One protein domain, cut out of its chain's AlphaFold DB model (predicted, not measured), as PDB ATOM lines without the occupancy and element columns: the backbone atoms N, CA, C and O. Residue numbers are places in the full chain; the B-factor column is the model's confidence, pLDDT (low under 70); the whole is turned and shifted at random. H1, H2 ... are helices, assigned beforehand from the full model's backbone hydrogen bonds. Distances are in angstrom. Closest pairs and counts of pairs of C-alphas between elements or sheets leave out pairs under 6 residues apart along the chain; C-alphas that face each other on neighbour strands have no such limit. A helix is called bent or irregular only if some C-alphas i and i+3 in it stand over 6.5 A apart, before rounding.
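Overview. This is residues 56 to 106 of the 218 residues of an uncharacterized protein of Streptomyces sp. Ag109_O5-10 (UniProt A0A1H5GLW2). Two helices make an open, flat L, with the shorter H1 as one arm, the longer H2 as the other, and residues 73 to 75 at the corner. The arms do not fold back on each other. The printed part has 51 residues, with two named helices in the order H1, H2 and no named strand, and is all helix. It is extended, with a radius of gyration of the C-alphas of 19.4 A and spans of 56 by 26 by 6 A.

Along the chain. H1 covers residues 56 to 72, 24.8 A long, from C-alpha 56 at (150.837, 180.258, 108.420). It is only just irregular: C-alphas 68 and 71 are 6.8 A apart. H2 covers residues 76 to 104, 42.0 A long, ending with C-alpha 104 at (105.882, 172.752, 139.151). It is neither bent nor irregular, but only just: C-alphas 76 and 79 are 6.1 A apart.

Arrangement. H1 and H2 meet only through their link, which is tight, with 3 residues. Residues 56 to 64 of H1 stand free, as do residues 78 to 106, of which 78 to 104 belong to H2. The O i to N i+4 pairs within hydrogen-bond range are 9 of 13 in H1 and 24 of 25 in H2.

Size, cuts and confidence. The C-alphas of Pro 56 and Gly 105, the two farthest apart, are 56.9 A apart. The printed part has no cut. Its mean pLDDT is 78.0, and residues 71 to 77 and 103 to 106 are under 70.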
ATOM      1  N   PRO A  56     150.233 181.295 109.263       73.62
ATOM      2  CA  PRO A  56     150.837 180.258 108.420       73.62
ATOM      3  C   PRO A  56     151.279 179.007 109.193       73.62
ATOM      4  O   PRO A  56     151.244 177.913 108.639       73.62
ATOM      5  N   GLN A  57     151.603 179.129 110.485       75.56
ATOM      6  CA  GLN A  57     152.011 177.987 111.317       75.56
ATOM      7  C   GLN A  57     150.870 176.984 111.545       75.56
ATOM      8  O   GLN A  57     151.108 175.795 111.734       75.56
ATOM      9  N   PHE A  58     149.619 177.449 111.516       80.69
ATOM     10  CA  PHE A  58     148.443 176.595 111.693       80.69
ATOM     11  C   PHE A  58     147.931 176.018 110.379       80.69
ATOM     12  O   PHE A  58     147.197 175.033 110.401       80.69
ATOM     13  N   LYS A  59     148.336 176.584 109.240       79.06
ATOM     14  CA  LYS A  59     148.012 176.051 107.917       79.06
ATOM     15  C   LYS A  59     148.718 174.716 107.680       79.06
ATOM     16  O   LYS A  59     148.066 173.767 107.274       79.06
ATOM     17  N   GLU A  60     149.999 174.618 108.030       81.19
ATOM     18  CA  GLU A  60     150.770 173.369 107.924       81.19
ATOM     19  C   GLU A  60     150.180 172.262 108.809       81.19
ATOM     20  O   GLU A  60     149.969 171.139 108.354       81.19
ATOM     21  N   ILE A  61     149.827 172.612 110.049       81.50
ATOM     22  CA  ILE A  61     149.178 171.703 111.001       81.50
ATOM     23  C   ILE A  61     147.776 171.322 110.504       81.50
ATOM     24  O   ILE A  61     147.398 170.156 110.530       81.50
ATOM     25  N   GLY A  62     146.997 172.287 110.014       79.81
ATOM     26  CA  GLY A  62     145.656 172.064 109.481       79.81
ATOM     27  C   GLY A  62     145.649 171.207 108.217       79.81
ATOM     28  O   GLY A  62     144.754 170.380 108.054       79.81
ATOM     29  N   ASP A  63     146.653 171.353 107.353       81.38
ATOM     30  CA  ASP A  63     146.815 170.555 106.140       81.38
ATOM     31  C   ASP A  63     147.275 169.125 106.467       81.38
ATOM     32  O   ASP A  63     146.772 168.183 105.855       81.38
ATOM     33  N   GLN A  64     148.138 168.938 107.475       82.75
ATOM     34  CA  GLN A  64     148.495 167.615 108.008       82.75
ATOM     35  C   GLN A  64     147.287 166.923 108.638       82.75
ATOM     36  O   GLN A  64     146.914 165.837 108.205       82.75
ATOM     37  N   LEU A  65     146.586 167.589 109.561       81.56
ATOM     38  CA  LEU A  65     145.380 167.036 110.175       81.56
ATOM     39  C   LEU A  65     144.312 166.733 109.127       81.56
ATOM     40  O   LEU A  65     143.673 165.695 109.189       81.56
ATOM     41  N   ARG A  66     144.103 167.604 108.138       80.06
ATOM     42  CA  ARG A  66     143.132 167.352 107.069       80.06
ATOM     43  C   ARG A  66     143.553 166.187 106.177       80.06
ATOM     44  O   ARG A  66     142.670 165.483 105.698       80.06
ATOM     45  N   LYS A  67     144.850 165.993 105.929       83.25
ATOM     46  CA  LYS A  67     145.378 164.866 105.151       83.25
ATOM     47  C   LYS A  67     145.220 163.550 105.914       83.25
ATOM     48  O   LYS A  67     144.700 162.598 105.340       83.25
ATOM     49  N   ASP A  68     145.539 163.556 107.203       79.12
ATOM     50  CA  ASP A  68     145.435 162.395 108.089       79.12
ATOM     51  C   ASP A  68     143.968 162.042 108.395       79.12
ATOM     52  O   ASP A  68     143.590 160.874 108.440       79.12
ATOM     53  N   LEU A  69     143.091 163.045 108.512       72.25
ATOM     54  CA  LEU A  69     141.659 162.865 108.780       72.25
ATOM     55  C   LEU A  69     140.811 162.663 107.516       72.25
ATOM     56  O   LEU A  69     139.625 162.353 107.637       72.25
ATOM     57  N   ARG A  70     141.375 162.808 106.305       75.25
ATOM     58  CA  ARG A  70     140.630 162.647 105.039       75.25
ATOM     59  C   ARG A  70     140.052 161.237 104.869       75.25
ATOM     60  O   ARG A  70     139.044 161.098 104.187       75.25
ATOM     61  N   GLY A  71     140.677 160.233 105.492       69.69
ATOM     62  CA  GLY A  71     140.250 158.829 105.449       69.69
ATOM     63  C   GLY A  71     139.449 158.364 106.670       69.69
ATOM     64  O   GLY A  71     138.489 157.621 106.517       69.69
ATOM     65  N   VAL A  72     139.784 158.833 107.878       66.94
ATOM     66  CA  VAL A  72     139.170 158.347 109.136       66.94
ATOM     67  C   VAL A  72     138.083 159.269 109.701       66.94
ATOM     68  O   VAL A  72     137.203 158.823 110.435       66.94
ATOM     69  N   GLY A  73     138.084 160.555 109.333       61.72
ATOM     70  CA  GLY A  73     137.220 161.566 109.950       61.72
ATOM     71  C   GLY A  73     135.785 161.624 109.416       61.72
ATOM     72  O   GLY A  73     134.905 162.181 110.073       61.72
ATOM     73  N   LYS A  74     135.509 161.081 108.226       66.50
ATOM     74  CA  LYS A  74     134.190 161.250 107.590       66.50
ATOM     75  C   LYS A  74     133.189 160.141 107.926       66.50
ATOM     76  O   LYS A  74     131.999 160.424 107.968       66.50
ATOM     77  N   ALA A  75     133.659 158.926 108.205       65.38
ATOM     78  CA  ALA A  75     132.790 157.776 108.472       65.38
ATOM     79  C   ALA A  75     132.708 157.408 109.968       65.38
ATOM     80  O   ALA A  75     131.615 157.179 110.475       65.38
ATOM     81  N   ALA A  76     133.823 157.429 110.709       63.53
ATOM     82  CA  ALA A  76     133.838 157.004 112.115       63.53
ATOM     83  C   ALA A  76     133.364 158.098 113.093       63.53
ATOM     84  O   ALA A  76     132.639 157.825 114.050       63.53
ATOM     85  N   SER A  77     133.726 159.360 112.846       63.69
ATOM     86  CA  SER A  77     133.338 160.477 113.726       63.69
ATOM     87  C   SER A  77     131.882 160.903 113.569       63.69
ATOM     88  O   SER A  77     131.339 161.475 114.504       63.69
ATOM     89  N   GLY A  78     131.237 160.621 112.432       77.12
ATOM     90  CA  GLY A  78     129.828 160.965 112.214       77.12
ATOM     91  C   GLY A  78     128.913 160.252 113.208       77.12
ATOM     92  O   GLY A  78     128.196 160.905 113.955       77.12
ATOM     93  N   ALA A  79     129.026 158.923 113.303       77.06
ATOM     94  CA  ALA A  79     128.208 158.118 114.209       77.06
ATOM     95  C   ALA A  79     128.510 158.384 115.696       77.06
ATOM     96  O   ALA A  79     127.603 158.374 116.523       77.06
ATOM     97  N   MET A  80     129.770 158.652 116.061       76.19
ATOM     98  CA  MET A  80     130.107 159.001 117.448       76.19
ATOM     99  C   MET A  80     129.616 160.394 117.843       76.19
ATOM    100  O   MET A  80     129.167 160.580 118.972       76.19
ATOM    101  N   VAL A  81     129.688 161.369 116.933       81.75
ATOM    102  CA  VAL A  81     129.162 162.718 117.174       81.75
ATOM    103  C   VAL A  81     127.642 162.690 117.245       81.75
ATOM    104  O   VAL A  81     127.089 163.315 118.142       81.75
ATOM    105  N   ASP A  82     126.975 161.932 116.378       81.44
ATOM    106  CA  ASP A  82     125.521 161.792 116.408       81.44
ATOM    107  C   ASP A  82     125.047 161.118 117.706       81.44
ATOM    108  O   ASP A  82     124.173 161.643 118.386       81.44
ATOM    109  N   ARG A  83     125.735 160.058 118.164       83.69
ATOM    110  CA  ARG A  83     125.494 159.449 119.490       83.69
ATOM    111  C   ARG A  83     125.730 160.420 120.646       83.69
ATOM    112  O   ARG A  83     124.985 160.407 121.620       83.69
ATOM    113  N   GLN A  84     126.757 161.267 120.564       84.31
ATOM    114  CA  GLN A  84     127.004 162.291 121.583       84.31
ATOM    115  C   GLN A  84     125.961 163.406 121.551       84.31
ATOM    116  O   GLN A  84     125.607 163.918 122.609       84.31
ATOM    117  N   LEU A  85     125.470 163.786 120.370       88.25
ATOM    118  CA  LEU A  85     124.402 164.769 120.209       88.25
ATOM    119  C   LEU A  85     123.061 164.217 120.694       88.25
ATOM    120  O   LEU A  85     122.371 164.937 121.407       88.25
ATOM    121  N   GLY A  86     122.745 162.956 120.392       87.38
ATOM    122  CA  GLY A  86     121.596 162.230 120.937       87.38
ATOM    123  C   GLY A  86     121.649 162.193 122.460       87.38
ATOM    124  O   GLY A  86     120.824 162.822 123.110       87.38
ATOM    125  N   ALA A  87     122.722 161.643 123.038       88.50
ATOM    126  CA  ALA A  87     122.895 161.594 124.492       88.50
ATOM    127  C   ALA A  87     122.873 162.984 125.161       88.50
ATOM    128  O   ALA A  87     122.463 163.131 126.314       88.50
ATOM    129  N   LEU A  88     123.332 164.028 124.464       89.12
ATOM    130  CA  LEU A  88     123.251 165.402 124.951       89.12
ATOM    131  C   LEU A  88     121.819 165.942 124.890       89.12
ATOM    132  O   LEU A  88     121.411 166.634 125.822       89.12
ATOM    133  N   ALA A  89     121.076 165.643 123.825       91.75
ATOM    134  CA  ALA A  89     119.672 165.994 123.680       91.75
ATOM    135  C   ALA A  89     118.823 165.283 124.738       91.75
ATOM    136  O   ALA A  89     118.077 165.961 125.441       91.75
ATOM    137  N   ASP A  90     119.026 163.980 124.946       87.25
ATOM    138  CA  ASP A  90     118.368 163.190 125.992       87.25
ATOM    139  C   ASP A  90     118.664 163.759 127.381       87.25
ATOM    140  O   ASP A  90     117.764 163.966 128.195       87.25
ATOM    141  N   ARG A  91     119.924 164.122 127.648       90.81
ATOM    142  CA  ARG A  91     120.310 164.730 128.926       90.81
ATOM    143  C   ARG A  91     119.739 166.133 129.110       90.81
ATOM    144  O   ARG A  91     119.387 166.494 130.232       90.81
ATOM    145  N   LEU A  92     119.663 166.945 128.054       90.12
ATOM    146  CA  LEU A  92     119.008 168.253 128.118       90.12
ATOM    147  C   LEU A  92     117.508 168.099 128.349       90.12
ATOM    148  O   LEU A  92     116.943 168.871 129.120       90.12
ATOM    149  N   HIS A  93     116.886 167.124 127.691       87.19
ATOM    150  CA  HIS A  93     115.468 166.833 127.805       87.19
ATOM    151  C   HIS A  93     115.132 166.364 129.222       87.19
ATOM    152  O   HIS A  93     114.334 167.015 129.891       87.19
ATOM    153  N   GLY A  94     115.842 165.355 129.734       86.81
ATOM    154  CA  GLY A  94     115.685 164.866 131.105       86.81
ATOM    155  C   GLY A  94     115.951 165.946 132.153       86.81
ATOM    156  O   GLY A  94     115.162 166.126 133.070       86.81
ATOM    157  N   ARG A  95     117.002 166.761 131.982       82.94
ATOM    158  CA  ARG A  95     117.311 167.862 132.911       82.94
ATOM    159  C   ARG A  95     116.267 168.979 132.867       82.94
ATOM    160  O   ARG A  95     116.014 169.621 133.881       82.94
ATOM    161  N   THR A  96     115.706 169.256 131.695       80.38
ATOM    162  CA  THR A  96     114.674 170.287 131.524       80.38
ATOM    163  C   THR A  96     113.334 169.806 132.069       80.38
ATOM    164  O   THR A  96     112.633 170.610 132.674       80.38
ATOM    165  N   ALA A  97     113.004 168.521 131.916       81.88
ATOM    166  CA  ALA A  97     111.871 167.887 132.587       81.88
ATOM    167  C   ALA A  97     112.042 167.950 134.114       81.88
ATOM    168  O   ALA A  97     111.198 168.516 134.791       81.88
ATOM    169  N   GLU A  98     113.203 167.550 134.640       81.88
ATOM    170  CA  GLU A  98     113.522 167.595 136.076       81.88
ATOM    171  C   GLU A  98     113.417 169.017 136.661       81.88
ATOM    172  O   GLU A  98     112.874 169.226 137.743       81.88
ATOM    173  N   VAL A  99     113.909 170.030 135.936       80.31
ATOM    174  CA  VAL A  99     113.789 171.439 136.345       80.31
ATOM    175  C   VAL A  99     112.349 171.938 136.219       80.31
ATOM    176  O   VAL A  99     111.927 172.752 137.037       80.31
ATOM    177  N   ARG A 100     111.587 171.472 135.224       78.62
ATOM    178  CA  ARG A 100     110.170 171.813 135.054       78.62
ATOM    179  C   ARG A 100     109.315 171.208 136.162       78.62
ATOM    180  O   ARG A 100     108.468 171.925 136.681       78.62
ATOM    181  N   ASP A 101     109.578 169.971 136.562       74.88
ATOM    182  CA  ASP A 101     108.879 169.288 137.652       74.88
ATOM    183  C   ASP A 101     109.245 169.888 139.012       74.88
ATOM    184  O   ASP A 101     108.365 170.163 139.824       74.88
ATOM    185  N   GLN A 102     110.521 170.227 139.236       74.38
ATOM    186  CA  GLN A 102     110.935 170.986 140.424       74.38
ATOM    187  C   GLN A 102     110.295 172.377 140.473       74.38
ATOM    188  O   GLN A 102     109.971 172.869 141.550       74.38
ATOM    189  N   LEU A 103     110.097 173.025 139.324       67.69
ATOM    190  CA  LEU A 103     109.413 174.313 139.265       67.69
ATOM    191  C   LEU A 103     107.897 174.156 139.465       67.69
ATOM    192  O   LEU A 103     107.299 174.987 140.140       67.69
ATOM    193  N   ALA A 104     107.292 173.084 138.949       66.56
ATOM    194  CA  ALA A 104     105.882 172.752 139.151       66.56
ATOM    195  C   ALA A 104     105.572 172.389 140.614       66.56
ATOM    196  O   ALA A 104     104.534 172.793 141.124       66.56
ATOM    197  N   GLY A 105     106.492 171.723 141.318       59.81
ATOM    198  CA  GLY A 105     106.367 171.421 142.749       59.81
ATOM    199  C   GLY A 105     106.578 172.620 143.686       59.81
ATOM    200  O   GLY A 105     106.229 172.549 144.861       59.81
ATOM    201  N   VAL A 106     107.138 173.730 143.189       56.84
ATOM    202  CA  VAL A 106     107.386 174.963 143.969       56.84
ATOM    203  C   VAL A 106     106.332 176.049 143.692       56.84
ATOM    204  O   VAL A 106     106.245 177.029 144.434       56.84
TER     205      VAL A 106